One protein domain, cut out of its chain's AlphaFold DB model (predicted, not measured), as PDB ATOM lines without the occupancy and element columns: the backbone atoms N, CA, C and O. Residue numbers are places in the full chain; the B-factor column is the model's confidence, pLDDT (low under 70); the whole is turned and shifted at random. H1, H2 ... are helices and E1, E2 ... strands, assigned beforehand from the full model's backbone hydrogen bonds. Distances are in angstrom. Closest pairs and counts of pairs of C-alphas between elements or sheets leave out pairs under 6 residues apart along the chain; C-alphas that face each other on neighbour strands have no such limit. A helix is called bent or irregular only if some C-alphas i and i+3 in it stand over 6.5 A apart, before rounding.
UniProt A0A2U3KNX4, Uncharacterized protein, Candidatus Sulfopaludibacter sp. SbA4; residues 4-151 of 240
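AT A GLANCE: This is residues 4 to 151 of the 240 residues of an uncharacterized protein of Candidatus Sulfopaludibacter sp. SbA4 (UniProt A0A2U3KNX4). A strongly twisted sheet of five strands has two helices, H3 and H4, packed over one face, and H2 packs on H4 beyond the sheet. The long hairpin of E4 and E5 runs through the sheet, H1 only grazes the sheet near E2 and E3, and residues 118 to 123 of the link from H4 to E4 stick out. The printed part has 148 residues, with four named helices and five named strands in the order E1 E2 E3 H1 H2 H3 H4 E4 E5; the mixed sheet runs E1 E4 E5 E3 E2, and the class is mixed, helices and strands. The whole is compact, with a radius of gyration of the C-alphas of 15.3 A and spans of 43 by 42 by 31 A.

HOW THE PARTS SIT: E4, residues 127 to 137, and E5, residues 140 to 150, form an antiparallel hairpin, with N 130 and O 146 at 3.0 A. E5 bends by 50 degrees at residue 145. E1, residues 20 to 22, is an edge strand parallel to E4, with N 21 and O 131 at 2.8 A. E3, residues 43 to 48, is antiparallel to E5, with N 46 and O 147 at 2.8 A. E2, residues 35 to 40, is the other edge strand and forms a hairpin with E3, with N 38 and O 45 at 2.9 A. H4, residues 100 to 116, lies over E4 and E5 at a height over the sheet of 8.8 A; its closest C-alphas to E5 are those of Leu 102 and Pro 145, 6.0 A. H3, residues 90 to 98, is on the same face, over E4, at a height of 9.0 A; together with the sheet they make two layers, helices on one face of a sheet. H3 and H4 form a helical hairpin at a shallow tilt of 25 degrees, opposite ways; their closest C-alphas are those of Thr 96 and Val 103, 6.2 A. H2, residues 79 to 88, is not on the sheet but touches residues 100 to 107 of H4, closest at the C-alphas of Leu 82 and His 104, 6.3 A. H1, residues 50 to 61, grazes the sheet with its residues 50 to 56 and is close to but not clearly touching H4. Every O i to N i+4 pair is within hydrogen-bond range in H4, against 7 of 8 in H1, 3 of 6 in H2 and 0 of 5 in H3, where 4 of 6 O i to N i+3 pairs are.

IN THESE COORDINATES: E1 begins at C-alpha 20, (-13.385, -45.150, 26.805). E4 measures 30.2 A, E5 30.4 A and H4 24.1 A from first to last C-alpha. H2 and H3 are irregular: C-alphas 80 and 83 are 7.6 A apart, and C-alphas 94 and 97 are 7.1 A apart. E5 ends at C-alpha 150, (-8.550, -28.287, 23.017).

THE WHOLE: The C-alphas of Ala 121 and Arg 138, the two farthest apart, are 48.5 A apart. The printed part has no cut. The links E1 to E2 and H1 to H2 are long. The mean pLDDT of the printed part is 90.1, and residues 136 to 139 are under 70.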
ATOM      1  N   GLU A   4     -18.282 -44.059  28.406       91.44
ATOM      2  CA  GLU A   4     -18.923 -42.771  28.608       91.44
ATOM      3  C   GLU A   4     -19.457 -42.205  27.289       91.44
ATOM      4  O   GLU A   4     -18.822 -42.277  26.234       91.44
ATOM      5  N   ALA A   5     -20.653 -41.626  27.328       88.44
ATOM      6  CA  ALA A   5     -21.164 -40.844  26.212       88.44
ATOM      7  C   ALA A   5     -20.580 -39.427  26.269       88.44
ATOM      8  O   ALA A   5     -20.619 -38.784  27.316       88.44
ATOM      9  N   LEU A   6     -20.102 -38.920  25.131       84.81
ATOM     10  CA  LEU A   6     -19.660 -37.533  25.002       84.81
ATOM     11  C   LEU A   6     -20.884 -36.602  25.009       84.81
ATOM     12  O   LEU A   6     -21.602 -36.499  24.012       84.81
ATOM     13  N   LYS A   7     -21.161 -35.968  26.155       82.25
ATOM     14  CA  LYS A   7     -22.284 -35.033  26.336       82.25
ATOM     15  C   LYS A   7     -21.876 -33.621  25.923       82.25
ATOM     16  O   LYS A   7     -20.826 -33.149  26.332       82.25
ATOM     17  N   ARG A   8     -22.728 -32.945  25.148       84.19
ATOM     18  CA  ARG A   8     -22.494 -31.569  24.679       84.19
ATOM     19  C   ARG A   8     -22.940 -30.526  25.723       84.19
ATOM     20  O   ARG A   8     -23.891 -30.814  26.455       84.19
ATOM     21  N   PRO A   9     -22.332 -29.322  25.758       86.94
ATOM     22  CA  PRO A   9     -21.186 -28.895  24.943       86.94
ATOM     23  C   PRO A   9     -19.904 -29.612  25.371       86.94
ATOM     24  O   PRO A   9     -19.707 -29.837  26.565       86.94
ATOM     25  N   LEU A  10     -19.072 -29.984  24.396       88.88
ATOM     26  CA  LEU A  10     -17.833 -30.715  24.651       88.88
ATOM     27  C   LEU A  10     -16.632 -29.793  24.826       88.88
ATOM     28  O   LEU A  10     -16.329 -28.972  23.959       88.88
ATOM     29  N   SER A  11     -15.927 -29.993  25.934       92.38
ATOM     30  CA  SER A  11     -14.640 -29.366  26.230       92.38
ATOM     31  C   SER A  11     -13.623 -30.402  26.702       92.38
ATOM     32  O   SER A  11     -13.958 -31.545  27.029       92.38
ATOM     33  N   ILE A  12     -12.354 -29.999  26.742       94.75
ATOM     34  CA  ILE A  12     -11.264 -30.869  27.186       94.75
ATOM     35  C   ILE A  12     -11.397 -31.282  28.664       94.75
ATOM     36  O   ILE A  12     -10.986 -32.383  29.026       94.75
ATOM     37  N   ASP A  13     -12.029 -30.451  29.497       93.25
ATOM     38  CA  ASP A  13     -12.171 -30.664  30.948       93.25
ATOM     39  C   ASP A  13     -13.101 -31.824  31.306       93.25
ATOM     40  O   ASP A  13     -13.013 -32.410  32.385       93.25
ATOM     41  N   GLN A  14     -14.000 -32.178  30.391       92.06
ATOM     42  CA  GLN A  14     -14.909 -33.308  30.555       92.06
ATOM     43  C   GLN A  14     -14.233 -34.646  30.238       92.06
ATOM     44  O   GLN A  14     -14.826 -35.701  30.459       92.06
ATOM     45  N   LEU A  15     -13.004 -34.614  29.716       94.69
ATOM     46  CA  LEU A  15     -12.269 -35.783  29.267       94.69
ATOM     47  C   LEU A  15     -11.132 -36.111  30.231       94.69
ATOM     48  O   LEU A  15     -10.432 -35.253  30.770       94.69
ATOM     49  N   ARG A  16     -10.929 -37.408  30.418       95.75
ATOM     50  CA  ARG A  16      -9.875 -37.997  31.237       95.75
ATOM     51  C   ARG A  16      -9.027 -38.939  30.404       95.75
ATOM     52  O   ARG A  16      -9.536 -39.637  29.518       95.75
ATOM     53  N   ASP A  17      -7.740 -38.950  30.724       97.19
ATOM     54  CA  ASP A  17      -6.809 -39.940  30.199       97.19
ATOM     55  C   ASP A  17      -7.248 -41.344  30.630       97.19
ATOM     56  O   ASP A  17      -7.702 -41.543  31.755       97.19
ATOM     57  N   GLY A  18      -7.113 -42.322  29.734       96.38
ATOM     58  CA  GLY A  18      -7.382 -43.725  30.051       96.38
ATOM     59  C   GLY A  18      -8.842 -44.154  30.017       96.38
ATOM     60  O   GLY A  18      -9.157 -45.279  30.402       96.38
ATOM     61  N   HIS A  19      -9.740 -43.278  29.576       96.19
ATOM     62  CA  HIS A  19     -11.165 -43.573  29.472       96.19
ATOM     63  C   HIS A  19     -11.581 -44.031  28.074       96.19
ATOM     64  O   HIS A  19     -10.905 -43.792  27.066       96.19
ATOM     65  N   VAL A  20     -12.735 -44.698  28.033       96.31
ATOM     66  CA  VAL A  20     -13.385 -45.150  26.805       96.31
ATOM     67  C   VAL A  20     -14.648 -44.342  26.588       96.31
ATOM     68  O   VAL A  20     -15.534 -44.314  27.438       96.31
ATOM     69  N   TYR A  21     -14.758 -43.752  25.408       95.06
ATOM     70  CA  TYR A  21     -15.891 -42.934  25.014       95.06
ATOM     71  C   TYR A  21     -16.630 -43.574  23.845       95.06
ATOM     72  O   TYR A  21     -16.031 -44.222  22.982       95.06
ATOM     73  N   LEU A  22     -17.944 -43.389  23.779       93.06
ATOM     74  CA  LEU A  22     -18.700 -43.704  22.570       93.06
ATOM     75  C   LEU A  22     -18.221 -42.810  21.427       93.06
ATOM     76  O   LEU A  22     -18.119 -41.593  21.587       93.06
ATOM     77  N   ARG A  23     -17.959 -43.412  20.262       89.38
ATOM     78  CA  ARG A  23     -17.587 -42.663  19.062       89.38
ATOM     79  C   ARG A  23     -18.708 -41.676  18.715       89.38
ATOM     80  O   ARG A  23     -19.823 -42.123  18.439       89.38
ATOM     81  N   PRO A  24     -18.435 -40.360  18.706       86.06
ATOM     82  CA  PRO A  24     -19.442 -39.380  18.346       86.06
ATOM     83  C   PRO A  24     -19.768 -39.482  16.854       86.06
ATOM     84  O   PRO A  24     -18.919 -39.859  16.042       86.06
ATOM     85  N   ALA A  25     -20.990 -39.096  16.485       83.75
ATOM     86  CA  ALA A  25     -21.436 -38.998  15.096       83.75
ATOM     87  C   ALA A  25     -20.868 -37.737  14.411       83.75
ATOM     88  O   ALA A  25     -21.608 -36.928  13.864       83.75
ATOM     89  N   THR A  26     -19.549 -37.546  14.485       84.31
ATOM     90  CA  THR A  26     -18.828 -36.485  13.771       84.31
ATOM     91  C   THR A  26     -18.036 -37.086  12.614       84.31
ATOM     92  O   THR A  26     -17.554 -38.224  12.697       84.31
ATOM     93  N   SER A  27     -17.905 -36.332  11.525       87.00
ATOM     94  CA  SER A  27     -17.063 -36.743  10.404       87.00
ATOM     95  C   SER A  27     -15.594 -36.602  10.796       87.00
ATOM     96  O   SER A  27     -15.168 -35.547  11.262       87.00
ATOM     97  N   LEU A  28     -14.819 -37.671  10.614       85.88
ATOM     98  CA  LEU A  28     -13.365 -37.638  10.765       85.88
ATOM     99  C   LEU A  28     -12.754 -37.585   9.366       85.88
ATOM    100  O   LEU A  28     -12.818 -38.569   8.627       85.88
ATOM    101  N   VAL A  29     -12.172 -36.444   9.013       86.94
ATOM    102  CA  VAL A  29     -11.546 -36.216   7.706       86.94
ATOM    103  C   VAL A  29     -10.059 -36.497   7.819       86.94
ATOM    104  O   VAL A  29      -9.415 -36.101   8.787       86.94
ATOM    105  N   GLN A  30      -9.489 -37.189   6.838       83.12
ATOM    106  CA  GLN A  30      -8.046 -37.376   6.777       83.12
ATOM    107  C   GLN A  30      -7.373 -36.033   6.467       83.12
ATOM    108  O   GLN A  30      -7.486 -35.527   5.355       83.12
ATOM    109  N   THR A  31      -6.710 -35.438   7.459       77.44
ATOM    110  CA  THR A  31      -6.074 -34.115   7.320       77.44
ATOM    111  C   THR A  31      -4.610 -34.209   6.913       77.44
ATOM    112  O   THR A  31      -4.035 -33.248   6.409       77.44
ATOM    113  N   ASN A  32      -3.995 -35.370   7.127       77.75
ATOM    114  CA  ASN A  32      -2.650 -35.699   6.676       77.75
ATOM    115  C   ASN A  32      -2.509 -37.222   6.538       77.75
ATOM    116  O   ASN A  32      -3.465 -37.967   6.744       77.75
ATOM    117  N   LEU A  33      -1.310 -37.690   6.193       79.81
ATOM    118  CA  LEU A  33      -1.029 -39.114   6.004       79.81
ATOM    119  C   LEU A  33      -1.295 -39.972   7.251       79.81
ATOM    120  O   LEU A  33      -1.651 -41.133   7.106       79.81
ATOM    121  N   PHE A  34      -1.210 -39.402   8.455       84.00
ATOM    122  CA  PHE A  34      -1.158 -40.146   9.718       84.00
ATOM    123  C   PHE A  34      -2.434 -40.060  10.561       84.00
ATOM    124  O   PHE A  34      -2.663 -40.919  11.411       84.00
ATOM    125  N   LEU A  35      -3.254 -39.020  10.379       89.38
ATOM    126  CA  LEU A  35      -4.392 -38.732  11.253       89.38
ATOM    127  C   LEU A  35      -5.667 -38.428  10.469       89.38
ATOM    128  O   LEU A  35      -5.664 -37.717   9.459       89.38
ATOM    129  N   LYS A  36      -6.783 -38.907  11.016       92.06
ATOM    130  CA  LYS A  36      -8.132 -38.425  10.724       92.06
ATOM    131  C   LYS A  36      -8.562 -37.517  11.870       92.06
ATOM    132  O   LYS A  36      -8.466 -37.901  13.035       92.06
ATOM    133  N   VAL A  37      -9.028 -36.320  11.541       92.38
ATOM    134  CA  VAL A  37      -9.401 -35.292  12.512       92.38
ATOM    135  C   VAL A  37     -10.849 -34.888  12.284       92.38
ATOM    136  O   VAL A  37     -11.271 -34.657  11.151       92.38
ATOM    137  N   GLY A  38     -11.612 -34.820  13.365       92.38
ATOM    138  CA  GLY A  38     -12.923 -34.183  13.396       92.38
ATOM    139  C   GLY A  38     -12.943 -33.084  14.440       92.38
ATOM    140  O   GLY A  38     -12.195 -33.129  15.417       92.38
ATOM    141  N   GLN A  39     -13.813 -32.107  14.237       91.88
ATOM    142  CA  GLN A  39     -14.084 -31.059  15.211       91.88
ATOM    143  C   GLN A  39     -15.463 -31.291  15.828       91.88
ATOM    144  O   GLN A  39     -16.401 -31.709  15.142       91.88
ATOM    145  N   MET A  40     -15.592 -31.017  17.121       90.06
ATOM    146  CA  MET A  40     -16.875 -30.973  17.809       90.06
ATOM    147  C   MET A  40     -16.794 -29.982  18.967       90.06
ATOM    148  O   MET A  40     -15.994 -30.172  19.875       90.06
ATOM    149  N   ASP A  41     -17.631 -28.944  18.924       91.12
ATOM    150  CA  ASP A  41     -17.605 -27.835  19.885       91.12
ATOM    151  C   ASP A  41     -16.170 -27.266  20.019       91.12
ATOM    152  O   ASP A  41     -15.568 -26.896  19.003       91.12
ATOM    153  N   GLU A  42     -15.597 -27.261  21.226       92.38
ATOM    154  CA  GLU A  42     -14.253 -26.735  21.519       92.38
ATOM    155  C   GLU A  42     -13.154 -27.808  21.483       92.38
ATOM    156  O   GLU A  42     -12.083 -27.662  22.082       92.38
ATOM    157  N   LEU A  43     -13.409 -28.911  20.778       93.50
ATOM    158  CA  LEU A  43     -12.550 -30.085  20.774       93.50
ATOM    159  C   LEU A  43     -12.201 -30.541  19.355       93.50
ATOM    160  O   LEU A  43     -13.072 -30.719  18.497       93.50
ATOM    161  N   PHE A  44     -10.925 -30.845  19.137       94.56
ATOM    162  CA  PHE A  44     -10.478 -31.689  18.037       94.56
ATOM    163  C   PHE A  44     -10.331 -33.135  18.501       94.56
ATOM    164  O   PHE A  44      -9.674 -33.427  19.499       94.56
ATOM    165  N   ILE A  45     -10.910 -34.055  17.735       94.62
ATOM    166  CA  ILE A  45     -10.789 -35.499  17.918       94.62
ATOM    167  C   ILE A  45      -9.873 -36.021  16.824       94.62
ATOM    168  O   ILE A  45     -10.223 -35.967  15.645       94.62
ATOM    169  N   LYS A  46      -8.709 -36.534  17.212       95.25
ATOM    170  CA  LYS A  46      -7.698 -37.074  16.304       95.25
ATOM    171  C   LYS A  46      -7.595 -38.582  16.514       95.25
ATOM    172  O   LYS A  46      -7.328 -39.035  17.625       95.25
ATOM    173  N   VAL A  47      -7.788 -39.353  15.452       93.94
ATOM    174  CA  VAL A  47      -7.587 -40.812  15.430       93.94
ATOM    175  C   VAL A  47      -6.572 -41.152  14.343       93.94
ATOM    176  O   VAL A  47      -6.463 -40.395  13.373       93.94
ATOM    177  N   PRO A  48      -5.831 -42.261  14.444       92.00
ATOM    178  CA  PRO A  48      -4.892 -42.618  13.395       92.00
ATOM    179  C   PRO A  48      -5.603 -42.968  12.081       92.00
ATOM    180  O   PRO A  48      -6.709 -43.519  12.056       92.00
ATOM    181  N   SER A  49      -4.951 -42.637  10.968       90.38
ATOM    182  CA  SER A  49      -5.248 -43.227   9.663       90.38
ATOM    183  C   SER A  49      -4.725 -44.672   9.605       90.38
ATOM    184  O   SER A  49      -4.060 -45.142  10.526       90.38
ATOM    185  N   GLU A  50      -5.029 -45.391   8.525       87.94
ATOM    186  CA  GLU A  50      -4.477 -46.738   8.306       87.94
ATOM    187  C   GLU A  50      -2.952 -46.683   8.162       87.94
ATOM    188  O   GLU A  50      -2.251 -47.345   8.919       87.94
ATOM    189  N   LEU A  51      -2.448 -45.778   7.319       84.25
ATOM    190  CA  LEU A  51      -1.014 -45.543   7.156       84.25
ATOM    191  C   LEU A  51      -0.334 -45.111   8.469       84.25
ATOM    192  O   LEU A  51       0.731 -45.606   8.810       84.25
ATOM    193  N   GLY A  52      -0.979 -44.257   9.272       85.44
ATOM    194  CA  GLY A  52      -0.440 -43.858  10.574       85.44
ATOM    195  C   GLY A  52      -0.330 -45.012  11.578       85.44
ATOM    196  O   GLY A  52       0.554 -44.990  12.436       85.44
ATOM    197  N   LEU A  53      -1.201 -46.025  11.484       86.94
ATOM    198  CA  LEU A  53      -1.068 -47.264  12.261       86.94
ATOM    199  C   LEU A  53       0.049 -48.161  11.719       86.94
ATOM    200  O   LEU A  53       0.778 -48.754  12.514       86.94
ATOM    201  N   GLU A  54       0.196 -48.256  10.398       85.88
ATOM    202  CA  GLU A  54       1.264 -49.026   9.747       85.88
ATOM    203  C   GLU A  54       2.655 -48.485  10.092       85.88
ATOM    204  O   GLU A  54       3.536 -49.258  10.485       85.88
ATOM    205  N   ASP A  55       2.830 -47.165  10.050       83.62
ATOM    206  CA  ASP A  55       4.085 -46.510  10.425       83.62
ATOM    207  C   ASP A  55       4.384 -46.705  11.913       83.62
ATOM    208  O   ASP A  55       5.499 -47.064  12.292       83.62
ATOM    209  N   TYR A  56       3.371 -46.582  12.777       86.69
ATOM    210  CA  TYR A  56       3.520 -46.924  14.192       86.69
ATOM    211  C   TYR A  56       3.989 -48.375  14.391       86.69
ATOM    212  O   TYR A  56       4.898 -48.635  15.186       86.69
ATOM    213  N   TRP A  57       3.394 -49.335  13.680       84.62
ATOM    214  CA  TRP A  57       3.787 -50.739  13.784       84.62
ATOM    215  C   TRP A  57       5.203 -51.000  13.282       84.62
ATOM    216  O   TRP A  57       5.881 -51.875  13.823       84.62
ATOM    217  N   THR A  58       5.640 -50.274  12.261       80.69
ATOM    218  CA  THR A  58       6.958 -50.451  11.651       80.69
ATOM    219  C   THR A  58       8.050 -49.819  12.501       80.69
ATOM    220  O   THR A  58       8.986 -50.510  12.897       80.69
ATOM    221  N   TYR A  59       7.907 -48.544  12.843       76.31
ATOM    222  CA  TYR A  59       8.990 -47.761  13.433       76.31
ATOM    223  C   TYR A  59       8.944 -47.759  14.957       76.31
ATOM    224  O   TYR A  59       9.931 -48.072  15.617       76.31
ATOM    225  N   ALA A  60       7.777 -47.490  15.541       80.00
ATOM    226  CA  ALA A  60       7.669 -47.361  16.991       80.00
ATOM    227  C   ALA A  60       7.576 -48.719  17.705       80.00
ATOM    228  O   ALA A  60       8.248 -48.939  18.709       80.00
ATOM    229  N   LYS A  61       6.758 -49.652  17.201       79.88
ATOM    230  CA  LYS A  61       6.553 -50.950  17.868       79.88
ATOM    231  C   LYS A  61       7.723 -51.913  17.677       79.88
ATOM    232  O   LYS A  61       8.072 -52.608  18.621       79.88
ATOM    233  N   LYS A  62       8.290 -52.003  16.469       78.44
ATOM    234  CA  LYS A  62       9.421 -52.908  16.182       78.44
ATOM    235  C   LYS A  62      10.786 -52.263  16.433       78.44
ATOM    236  O   LYS A  62      11.790 -52.960  16.327       78.44
ATOM    237  N   ALA A  63      10.812 -50.963  16.747       77.38
ATOM    238  CA  ALA A  63      12.025 -50.188  16.996       77.38
ATOM    239  C   ALA A  63      13.081 -50.345  15.883       77.38
ATOM    240  O   ALA A  63      14.278 -50.420  16.167       77.38
ATOM    241  N   PHE A  64      12.640 -50.428  14.620       77.75
ATOM    242  CA  PHE A  64      13.560 -50.475  13.487       77.75
ATOM    243  C   PHE A  64      14.236 -49.112  13.330       77.75
ATOM    244  O   PHE A  64      13.526 -48.128  13.131       77.75
ATOM    245  N   PRO A  65      15.576 -49.036  13.408       73.50
ATOM    246  CA  PRO A  65      16.279 -47.785  13.171       73.50
ATOM    247  C   PRO A  65      16.152 -47.385  11.701       73.50
ATOM    248  O   PRO A  65      16.478 -48.191  10.825       73.50
ATOM    249  N   ASP A  66      15.760 -46.143  11.433       77.62
ATOM    250  CA  ASP A  66      15.777 -45.564  10.092       77.62
ATOM    251  C   ASP A  66      16.769 -44.384  10.050       77.62
ATOM    252  O   ASP A  66      16.722 -43.490  10.898       77.62
ATOM    253  N   PRO A  67      17.697 -44.323   9.076       79.56
ATOM    254  CA  PRO A  67      18.556 -43.153   8.881       79.56
ATOM    255  C   PRO A  67      17.791 -41.834   8.684       79.56
ATOM    256  O   PRO A  67      18.356 -40.758   8.909       79.56
ATOM    257  N   GLN A  68      16.531 -41.911   8.248       81.44
ATOM    258  CA  GLN A  68      15.627 -40.776   8.096       81.44
ATOM    259  C   GLN A  68      14.926 -40.383   9.400       81.44
ATOM    260  O   GLN A  68      14.250 -39.358   9.403       81.44
ATOM    261  N   ASP A  69      15.106 -41.112  10.503       82.50
ATOM    262  CA  ASP A  69      14.527 -40.733  11.788       82.50
ATOM    263  C   ASP A  69      15.106 -39.396  12.263       82.50
ATOM    264  O   ASP A  69      16.324 -39.188  12.325       82.50
ATOM    265  N   MET A  70      14.238 -38.473  12.680       83.50
ATOM    266  CA  MET A  70      14.689 -37.211  13.274       83.50
ATOM    267  C   MET A  70      15.521 -37.433  14.541       83.50
ATOM    268  O   MET A  70      16.514 -36.731  14.765       83.50
ATOM    269  N   ARG A  71      15.139 -38.423  15.351       86.81
ATOM    270  CA  ARG A  71      15.790 -38.813  16.605       86.81
ATOM    271  C   ARG A  71      15.620 -40.309  16.847       86.81
ATOM    272  O   ARG A  71      14.683 -40.912  16.340       86.81
ATOM    273  N   ALA A  72      16.475 -40.874  17.692       83.62
ATOM    274  CA  ALA A  72      16.307 -42.247  18.144       83.62
ATOM    275  C   ALA A  72      15.041 -42.415  19.005       83.62
ATOM    276  O   ALA A  72      14.635 -41.495  19.726       83.62
ATOM    277  N   VAL A  73      14.464 -43.618  18.954       85.62
ATOM    278  CA  VAL A  73      13.417 -44.069  19.881       85.62
ATOM    279  C   VAL A  73      13.998 -44.118  21.294       85.62
ATOM    280  O   VAL A  73      15.017 -44.773  21.534       85.62
ATOM    281  N   GLU A  74      13.358 -43.421  22.229       88.69
ATOM    282  CA  GLU A  74      13.765 -43.418  23.634       88.69
ATOM    283  C   GLU A  74      13.346 -44.719  24.329       88.69
ATOM    284  O   GLU A  74      12.393 -45.379  23.929       88.69
ATOM    285  N   GLU A  75      14.023 -45.091  25.416       90.25
ATOM    286  CA  GLU A  75      13.720 -46.342  26.127       90.25
ATOM    287  C   GLU A  75      12.267 -46.387  26.636       90.25
ATOM    288  O   GLU A  75      11.613 -47.422  26.545       90.25
ATOM    289  N   SER A  76      11.728 -45.253  27.093       91.56
ATOM    290  CA  SER A  76      10.329 -45.113  27.529       91.56
ATOM    291  C   SER A  76       9.304 -45.259  26.395       91.56
ATOM    292  O   SER A  76       8.112 -45.430  26.661       91.56
ATOM    293  N   GLU A  77       9.750 -45.207  25.141       91.31
ATOM    294  CA  GLU A  77       8.931 -45.313  23.929       91.31
ATOM    295  C   GLU A  77       8.969 -46.710  23.305       91.31
ATOM    296  O   GLU A  77       8.345 -46.949  22.272       91.31
ATOM    297  N   ARG A  78       9.724 -47.636  23.896       90.75
ATOM    298  CA  ARG A  78       9.812 -49.008  23.404       90.75
ATOM    299  C   ARG A  78       8.622 -49.822  23.874       90.75
ATOM    300  O   ARG A  78       8.237 -49.767  25.045       90.75
ATOM    301  N   PHE A  79       8.098 -50.662  22.985       92.75
ATOM    302  CA  PHE A  79       6.951 -51.508  23.301       92.75
ATOM    303  C   PHE A  79       7.247 -52.467  24.464       92.75
ATOM    304  O   PHE A  79       6.398 -52.681  25.329       92.75
ATOM    305  N   GLU A  80       8.477 -52.976  24.549       93.31
ATOM    306  CA  GLU A  80       8.959 -53.849  25.626       93.31
ATOM    307  C   GLU A  80       8.993 -53.143  26.989       93.31
ATOM    308  O   GLU A  80       8.986 -53.798  28.031       93.31
ATOM    309  N   ARG A  81       9.010 -51.806  26.998       94.62
ATOM    310  CA  ARG A  81       9.006 -50.963  28.202       94.62
ATOM    311  C   ARG A  81       7.633 -50.410  28.547       94.62
ATOM    312  O   ARG A  81       7.520 -49.660  29.516       94.62
ATOM    313  N   LEU A  82       6.584 -50.822  27.831       95.56
ATOM    314  CA  LEU A  82       5.223 -50.344  28.063       95.56
ATOM    315  C   LEU A  82       4.806 -50.464  29.533       95.56
ATOM    316  O   LEU A  82       4.209 -49.537  30.059       95.56
ATOM    317  N   GLU A  83       5.122 -51.568  30.212       96.56
ATOM    318  CA  GLU A  83       4.709 -51.764  31.609       96.56
ATOM    319  C   GLU A  83       5.324 -50.711  32.542       96.56
ATOM    320  O   GLU A  83       4.580 -50.057  33.271       96.56
ATOM    321  N   SER A  84       6.633 -50.453  32.430       96.81
ATOM    322  CA  SER A  84       7.303 -49.368  33.163       96.81
ATOM    323  C   SER A  84       6.806 -47.980  32.752       96.81
ATOM    324  O   SER A  84       6.580 -47.121  33.599       96.81
ATOM    325  N   THR A  85       6.554 -47.749  31.461       96.12
ATOM    326  CA  THR A  85       6.001 -46.474  30.974       96.12
ATOM    327  C   THR A  85       4.592 -46.237  31.513       96.12
ATOM    328  O   THR A  85       4.207 -45.111  31.813       96.12
ATOM    329  N   LEU A  86       3.803 -47.290  31.706       97.31
ATOM    330  CA  LEU A  86       2.483 -47.172  32.308       97.31
ATOM    331  C   LEU A  86       2.536 -46.890  33.806       97.31
ATOM    332  O   LEU A  86       1.547 -46.406  34.342       97.31
ATOM    333  N   GLU A  87       3.641 -47.146  34.505       96.31
ATOM    334  CA  GLU A  87       3.798 -46.706  35.897       96.31
ATOM    335  C   GLU A  87       3.810 -45.183  36.003       96.31
ATOM    336  O   GLU A  87       3.134 -44.637  36.876       96.31
ATOM    337  N   THR A  88       4.482 -44.501  35.070       95.50
ATOM    338  CA  THR A  88       4.481 -43.033  34.994       95.50
ATOM    339  C   THR A  88       3.184 -42.499  34.385       95.50
ATOM    340  O   THR A  88       2.642 -41.502  34.856       95.50
ATOM    341  N   LEU A  89       2.616 -43.203  33.401       97.12
ATOM    342  CA  LEU A  89       1.344 -42.868  32.750       97.12
ATOM    343  C   LEU A  89       0.184 -43.707  33.299       97.12
ATOM    344  O   LEU A  89      -0.591 -44.301  32.545       97.12
ATOM    345  N   SER A  90       0.056 -43.751  34.628       97.12
ATOM    346  CA  SER A  90      -0.868 -44.656  35.333       97.12
ATOM    347  C   SER A  90      -2.329 -44.520  34.907       97.12
ATOM    348  O   SER A  90      -3.052 -45.518  34.891       97.12
ATOM    349  N   ALA A  91      -2.739 -43.326  34.471       97.38
ATOM    350  CA  ALA A  91      -4.065 -43.078  33.924       97.38
ATOM    351  C   ALA A  91      -4.390 -43.982  32.725       97.38
ATOM    352  O   ALA A  91      -5.538 -44.366  32.577       97.38
ATOM    353  N   LEU A  92      -3.411 -44.393  31.909       97.62
ATOM    354  CA  LEU A  92      -3.634 -45.249  30.736       97.62
ATOM    355  C   LEU A  92      -3.735 -46.749  31.070       97.62
ATOM    356  O   LEU A  92      -4.232 -47.519  30.245       97.62
ATOM    357  N   LYS A  93      -3.317 -47.186  32.270       96.56
ATOM    358  CA  LYS A  93      -3.355 -48.604  32.692       96.56
ATOM    359  C   LYS A  93      -4.720 -49.285  32.486       96.56
ATOM    360  O   LYS A  93      -4.714 -50.415  31.983       96.56
ATOM    361  N   PRO A  94      -5.874 -48.656  32.804       96.06
ATOM    362  CA  PRO A  94      -7.196 -49.267  32.642       96.06
ATOM    363  C   PRO A  94      -7.531 -49.701  31.210       96.06
ATOM    364  O   PRO A  94      -8.404 -50.545  31.028       96.06
ATOM    365  N   LEU A  95      -6.835 -49.166  30.202       96.31
ATOM    366  CA  LEU A  95      -7.034 -49.508  28.793       96.31
ATOM    367  C   LEU A  95      -6.294 -50.785  28.364       96.31
ATOM    368  O   LEU A  95      -6.567 -51.314  27.288       96.31
ATOM    369  N   THR A  96      -5.383 -51.315  29.188       95.19
ATOM    370  CA  THR A  96      -4.568 -52.506  28.866       95.19
ATOM    371  C   THR A  96      -5.397 -53.714  28.413       95.19
ATOM    372  O   THR A  96      -5.012 -54.335  27.419       95.19
ATOM    373  N   PRO A  97      -6.551 -54.036  29.041       94.44
ATOM    374  CA  PRO A  97      -7.405 -55.138  28.598       94.44
ATOM    375  C   PRO A  97      -8.003 -54.966  27.190       94.44
ATOM    376  O   PRO A  97      -8.433 -55.955  26.605       94.44
ATOM    377  N   ILE A  98      -8.046 -53.745  26.637       92.00
ATOM    378  CA  ILE A  98      -8.488 -53.496  25.250       92.00
ATOM    379  C   ILE A  98      -7.407 -53.928  24.254       92.00
ATOM    380  O   ILE A  98      -7.720 -54.424  23.175       92.00
ATOM    381  N   GLY A  99      -6.135 -53.737  24.610       93.94
ATOM    382  CA  GLY A  99      -4.996 -54.148  23.797       93.94
ATOM    383  C   GLY A  99      -3.742 -53.322  24.072       93.94
ATOM    384  O   GLY A  99      -3.753 -52.099  23.934       93.94
ATOM    385  N   LYS A 100      -2.630 -54.000  24.389       94.12
ATOM    386  CA  LYS A 100      -1.333 -53.365  24.694       94.12
ATOM    387  C   LYS A 100      -0.834 -52.448  23.571       94.12
ATOM    388  O   LYS A 100      -0.270 -51.399  23.847       94.12
ATOM    389  N   GLU A 101      -1.076 -52.806  22.312       93.31
ATOM    390  CA  GLU A 101      -0.638 -52.010  21.156       93.31
ATOM    391  C   GLU A 101      -1.334 -50.655  21.065       93.31
ATOM    392  O   GLU A 101      -0.685 -49.653  20.773       93.31
ATOM    393  N   LEU A 102      -2.638 -50.624  21.350       93.81
ATOM    394  CA  LEU A 102      -3.420 -49.396  21.386       93.81
ATOM    395  C   LEU A 102      -2.925 -48.499  22.521       93.81
ATOM    396  O   LEU A 102      -2.713 -47.303  22.331       93.81
ATOM    397  N   VAL A 103      -2.718 -49.088  23.699       96.06
ATOM    398  CA  VAL A 103      -2.233 -48.358  24.871       96.06
ATOM    399  C   VAL A 103      -0.836 -47.799  24.636       96.06
ATOM    400  O   VAL A 103      -0.589 -46.647  24.972       96.06
ATOM    401  N   HIS A 104       0.051 -48.567  24.008       95.56
ATOM    402  CA  HIS A 104       1.379 -48.089  23.647       95.56
ATOM    403  C   HIS A 104       1.315 -46.927  22.649       95.56
ATOM    404  O   HIS A 104       1.970 -45.915  22.871       95.56
ATOM    405  N   TYR A 105       0.451 -46.992  21.629       94.38
ATOM    406  CA  TYR A 105       0.228 -45.863  20.720       94.38
ATOM    407  C   TYR A 105      -0.166 -44.582  21.480       94.38
ATOM    408  O   TYR A 105       0.409 -43.519  21.245       94.38
ATOM    409  N   LEU A 106      -1.118 -44.675  22.419       96.06
ATOM    410  CA  LEU A 106      -1.531 -43.536  23.249       96.06
ATOM    411  C   LEU A 106      -0.411 -43.057  24.178       96.06
ATOM    412  O   LEU A 106      -0.239 -41.852  24.340       96.06
ATOM    413  N   ALA A 107       0.359 -43.980  24.758       96.12
ATOM    414  CA  ALA A 107       1.485 -43.659  25.627       96.12
ATOM    415  C   ALA A 107       2.541 -42.827  24.890       96.12
ATOM    416  O   ALA A 107       2.981 -41.818  25.428       96.12
ATOM    417  N   LEU A 108       2.879 -43.169  23.642       94.62
ATOM    418  CA  LEU A 108       3.829 -42.390  22.836       94.62
ATOM    419  C   LEU A 108       3.370 -40.951  22.606       94.62
ATOM    420  O   LEU A 108       4.148 -40.013  22.775       94.62
ATOM    421  N   HIS A 109       2.098 -40.769  22.253       95.38
ATOM    422  CA  HIS A 109       1.541 -39.435  22.026       95.38
ATOM    423  C   HIS A 109       1.432 -38.642  23.333       95.38
ATOM    424  O   HIS A 109       1.685 -37.439  23.338       95.38
ATOM    425  N   LYS A 110       1.123 -39.311  24.451       96.50
ATOM    426  CA  LYS A 110       1.109 -38.682  25.772       96.50
ATOM    427  C   LYS A 110       2.509 -38.263  26.221       96.50
ATOM    428  O   LYS A 110       2.674 -37.120  26.624       96.50
ATOM    429  N   LEU A 111       3.521 -39.125  26.082       95.50
ATOM    430  CA  LEU A 111       4.920 -38.776  26.363       95.50
ATOM    431  C   LEU A 111       5.359 -37.568  25.534       95.50
ATOM    432  O   LEU A 111       5.963 -36.637  26.059       95.50
ATOM    433  N   GLN A 112       5.032 -37.562  24.240       94.38
ATOM    434  CA  GLN A 112       5.347 -36.445  23.360       94.38
ATOM    435  C   GLN A 112       4.644 -35.154  23.802       94.38
ATOM    436  O   GLN A 112       5.289 -34.113  23.891       94.38
ATOM    437  N   HIS A 113       3.353 -35.208  24.128       96.38
ATOM    438  CA  HIS A 113       2.610 -34.053  24.639       96.38
ATOM    439  C   HIS A 113       3.174 -33.532  25.962       96.38
ATOM    440  O   HIS A 113       3.411 -32.330  26.088       96.38
ATOM    441  N   ASP A 114       3.465 -34.422  26.909       95.69
ATOM    442  CA  ASP A 114       4.042 -34.068  28.205       95.69
ATOM    443  C   ASP A 114       5.420 -33.400  28.027       95.69
ATOM    444  O   ASP A 114       5.683 -32.382  28.668       95.69
ATOM    445  N   ARG A 115       6.265 -33.879  27.095       94.25
ATOM    446  CA  ARG A 115       7.536 -33.219  26.722       94.25
ATOM    447  C   ARG A 115       7.303 -31.824  26.146       94.25
ATOM    448  O   ARG A 115       7.918 -30.866  26.611       94.25
ATOM    449  N   LEU A 116       6.405 -31.690  25.171       95.31
ATOM    450  CA  LEU A 116       6.093 -30.407  24.532       95.31
ATOM    451  C   LEU A 116       5.590 -29.371  25.546       95.31
ATOM    452  O   LEU A 116       5.932 -28.194  25.445       95.31
ATOM    453  N   LYS A 117       4.829 -29.793  26.561       95.75
ATOM    454  CA  LYS A 117       4.351 -28.910  27.636       95.75
ATOM    455  C   LYS A 117       5.454 -28.375  28.555       95.75
ATOM    456  O   LYS A 117       5.187 -27.447  29.312       95.75
ATOM    457  N   THR A 118       6.667 -28.933  28.517       94.88
ATOM    458  CA  THR A 118       7.789 -28.443  29.340       94.88
ATOM    459  C   THR A 118       8.434 -27.169  28.797       94.88
ATOM    460  O   THR A 118       9.102 -26.466  29.555       94.88
ATOM    461  N   GLN A 119       8.244 -26.853  27.509       94.75
ATOM    462  CA  GLN A 119       8.703 -25.588  26.933       94.75
ATOM    463  C   GLN A 119       7.623 -24.503  27.027       94.75
ATOM    464  O   GLN A 119       6.431 -24.796  27.100       94.75
ATOM    465  N   THR A 120       8.045 -23.240  26.999       95.88
ATOM    466  CA  THR A 120       7.160 -22.066  27.097       95.88
ATOM    467  C   THR A 120       7.286 -21.109  25.912       95.88
ATOM    468  O   THR A 120       6.622 -20.073  25.891       95.88
ATOM    469  N   ALA A 121       8.100 -21.438  24.907       97.50
ATOM    470  CA  ALA A 121       8.298 -20.615  23.720       97.50
ATOM    471  C   ALA A 121       6.998 -20.462  22.917       97.50
ATOM    472  O   ALA A 121       6.629 -19.347  22.556       97.50
ATOM    473  N   VAL A 122       6.248 -21.554  22.748       98.12
ATOM    474  CA  VAL A 122       4.924 -21.591  22.104       98.12
ATOM    475  C   VAL A 122       3.882 -22.227  23.022       98.12
ATOM    476  O   VAL A 122       4.210 -22.975  23.946       98.12
ATOM    477  N   GLY A 123       2.607 -21.918  22.796       98.00
ATOM    478  CA  GLY A 123       1.496 -22.583  23.467       98.00
ATOM    479  C   GLY A 123       1.359 -24.035  23.011       98.00
ATOM    480  O   GLY A 123       1.499 -24.338  21.828       98.00
ATOM    481  N   ILE A 124       1.053 -24.934  23.942       97.81
ATOM    482  CA  ILE A 124       0.684 -26.320  23.640       97.81
ATOM    483  C   ILE A 124      -0.753 -26.513  24.113       97.81
ATOM    484  O   ILE A 124      -1.004 -26.361  25.312       97.81
ATOM    485  N   PRO A 125      -1.706 -26.828  23.218       97.31
ATOM    486  CA  PRO A 125      -3.088 -27.022  23.622       97.31
ATOM    487  C   PRO A 125      -3.213 -28.177  24.609       97.31
ATOM    488  O   PRO A 125      -2.488 -29.178  24.531       97.31
ATOM    489  N   GLU A 126      -4.173 -28.068  25.521       97.56
ATOM    490  CA  GLU A 126      -4.514 -29.195  26.374       97.56
ATOM    491  C   GLU A 126      -4.953 -30.396  25.541       97.56
ATOM    492  O   GLU A 126      -5.656 -30.255  24.540       97.56
ATOM    493  N   ALA A 127      -4.548 -31.585  25.978       97.88
ATOM    494  CA  ALA A 127      -4.951 -32.827  25.354       97.88
ATOM    495  C   ALA A 127      -5.288 -33.893  26.396       97.88
ATOM    496  O   ALA A 127      -4.836 -33.822  27.545       97.88
ATOM    497  N   ARG A 128      -6.111 -34.856  25.984       97.75
ATOM    498  CA  ARG A 128      -6.462 -36.071  26.722       97.75
ATOM    499  C   ARG A 128      -6.378 -37.274  25.788       97.75
ATOM    500  O   ARG A 128      -6.648 -37.164  24.591       97.75
ATOM    501  N   PHE A 129      -6.026 -38.425  26.339       97.75
ATOM    502  CA  PHE A 129      -5.688 -39.637  25.597       97.75
ATOM    503  C   PHE A 129      -6.607 -40.778  26.017       97.75
ATOM    504  O   PHE A 129      -6.584 -41.223  27.164       97.75
ATOM    505  N   GLY A 130      -7.425 -41.271  25.093       97.12
ATOM    506  CA  GLY A 130      -8.426 -42.289  25.395       97.12
ATOM    507  C   GLY A 130      -8.768 -43.151  24.194       97.12
ATOM    508  O   GLY A 130      -8.029 -43.222  23.212       97.12
ATOM    509  N   VAL A 131      -9.906 -43.832  24.277       96.94
ATOM    510  CA  VAL A 131     -10.354 -44.770  23.243       96.94
ATOM    511  C   VAL A 131     -11.757 -44.426  22.799       96.94
ATOM    512  O   VAL A 131     -12.640 -44.214  23.625       96.94
ATOM    513  N   LEU A 132     -11.989 -44.428  21.491       95.12
ATOM    514  CA  LEU A 132     -13.331 -44.393  20.931       95.12
ATOM    515  C   LEU A 132     -13.824 -45.815  20.691       95.12
ATOM    516  O   LEU A 132     -13.167 -46.614  20.023       95.12
ATOM    517  N   ARG A 133     -15.013 -46.119  21.209       93.56
ATOM    518  CA  ARG A 133     -15.745 -47.351  20.929       93.56
ATOM    519  C   ARG A 133     -16.818 -47.075  19.886       93.56
ATOM    520  O   ARG A 133     -17.720 -46.271  20.119       93.56
ATOM    521  N   SER A 134     -16.767 -47.787  18.767       88.81
ATOM    522  CA  SER A 134     -17.827 -47.796  17.755       88.81
ATOM    523  C   SER A 134     -18.448 -49.185  17.623       88.81
ATOM    524  O   SER A 134     -17.795 -50.206  17.835       88.81
ATOM    525  N   THR A 135     -19.737 -49.237  17.295       78.44
ATOM    526  CA  THR A 135     -20.447 -50.484  16.987       78.44
ATOM    527  C   THR A 135     -20.363 -50.748  15.490       78.44
ATOM    528  O   THR A 135     -20.890 -49.961  14.705       78.44
ATOM    529  N   ARG A 136     -19.717 -51.846  15.081       61.50
ATOM    530  CA  ARG A 136     -19.657 -52.263  13.666       61.50
ATOM    531  C   ARG A 136     -20.845 -53.162  13.295       61.50
ATOM    532  O   ARG A 136     -21.325 -53.106  12.173       61.50
ATOM    533  N   LEU A 137     -21.329 -53.945  14.263       57.56
ATOM    534  CA  LEU A 137     -22.542 -54.778  14.259       57.56
ATOM    535  C   LEU A 137     -23.090 -54.814  15.703       57.56
ATOM    536  O   LEU A 137     -22.337 -54.501  16.624       57.56
ATOM    537  N   ARG A 138     -24.351 -55.224  15.931       56.53
ATOM    538  CA  ARG A 138     -25.024 -55.212  17.262       56.53
ATOM    539  C   ARG A 138     -24.237 -55.865  18.423       56.53
ATOM    540  O   ARG A 138     -24.570 -55.603  19.572       56.53
ATOM    541  N   ILE A 139     -23.216 -56.676  18.136       61.66
ATOM    542  CA  ILE A 139     -22.380 -57.382  19.123       61.66
ATOM    543  C   ILE A 139     -20.861 -57.186  18.948       61.66
ATOM    544  O   ILE A 139     -20.102 -57.600  19.819       61.66
ATOM    545  N   PHE A 140     -20.394 -56.550  17.864       74.25
ATOM    546  CA  PHE A 140     -18.959 -56.354  17.614       74.25
ATOM    547  C   PHE A 140     -18.575 -54.886  17.768       74.25
ATOM    548  O   PHE A 140     -18.989 -54.022  16.983       74.25
ATOM    549  N   TYR A 141     -17.755 -54.625  18.782       82.69
ATOM    550  CA  TYR A 141     -17.201 -53.310  19.063       82.69
ATOM    551  C   TYR A 141     -15.827 -53.164  18.416       82.69
ATOM    552  O   TYR A 141     -14.992 -54.063  18.501       82.69
ATOM    553  N   ARG A 142     -15.585 -52.010  17.797       88.88
ATOM    554  CA  ARG A 142     -14.256 -51.574  17.373       88.88
ATOM    555  C   ARG A 142     -13.765 -50.517  18.353       88.88
ATOM    556  O   ARG A 142     -14.508 -49.591  18.678       88.88
ATOM    557  N   TYR A 143     -12.523 -50.669  18.787       92.75
ATOM    558  CA  TYR A 143     -11.821 -49.708  19.626       92.75
ATOM    559  C   TYR A 143     -10.754 -49.006  18.793       92.75
ATOM    560  O   TYR A 143     -10.012 -49.657  18.059       92.75
ATOM    561  N   GLU A 144     -10.701 -47.685  18.884       93.69
ATOM    562  CA  GLU A 144      -9.738 -46.851  18.166       93.69
ATOM    563  C   GLU A 144      -9.055 -45.917  19.169       93.69
ATOM    564  O   GLU A 144      -9.763 -45.276  19.954       93.69
ATOM    565  N   PRO A 145      -7.713 -45.823  19.183       95.56
ATOM    566  CA  PRO A 145      -7.046 -44.822  20.002       95.56
ATOM    567  C   PRO A 145      -7.451 -43.430  19.520       95.56
ATOM    568  O   PRO A 145      -7.556 -43.178  18.316       95.56
ATOM    569  N   ALA A 146      -7.681 -42.530  20.465       95.88
ATOM    570  CA  ALA A 146      -8.069 -41.165  20.187       95.88
ATOM    571  C   ALA A 146      -7.308 -40.185  21.074       95.88
ATOM    572  O   ALA A 146      -7.158 -40.381  22.283       95.88
ATOM    573  N   MET A 147      -6.869 -39.106  20.445       96.62
ATOM    574  CA  MET A 147      -6.363 -37.922  21.113       96.62
ATOM    575  C   MET A 147      -7.427 -36.843  21.004       96.62
ATOM    576  O   MET A 147      -7.884 -36.500  19.913       96.62
ATOM    577  N   PHE A 148      -7.809 -36.310  22.146       96.62
ATOM    578  CA  PHE A 148      -8.731 -35.200  22.258       96.62
ATOM    579  C   PHE A 148      -7.908 -33.964  22.568       96.62
ATOM    580  O   PHE A 148      -7.120 -34.000  23.504       96.62
ATOM    581  N   GLN A 149      -8.038 -32.903  21.785       97.19
ATOM    582  CA  GLN A 149      -7.236 -31.694  21.938       97.19
ATOM    583  C   GLN A 149      -8.149 -30.476  22.008       97.19
ATOM    584  O   GLN A 149      -9.076 -30.359  21.205       97.19
ATOM    585  N   ALA A 150      -7.883 -29.577  22.951       97.00
ATOM    586  CA  ALA A 150      -8.550 -28.287  23.017       97.00
ATOM    587  C   ALA A 150      -8.349 -27.525  21.701       97.00
ATOM    588  O   ALA A 150      -7.256 -27.513  21.122       97.00
ATOM    589  N   ARG A 151      -9.419 -26.906  21.211       94.69
ATOM    590  CA  ARG A 151      -9.366 -26.077  20.014       94.69
ATOM    591  C   ARG A 151      -8.538 -24.820  20.279       94.69
ATOM    592  O   ARG A 151      -8.712 -24.154  21.292       94.69
TER     593      ARG A 151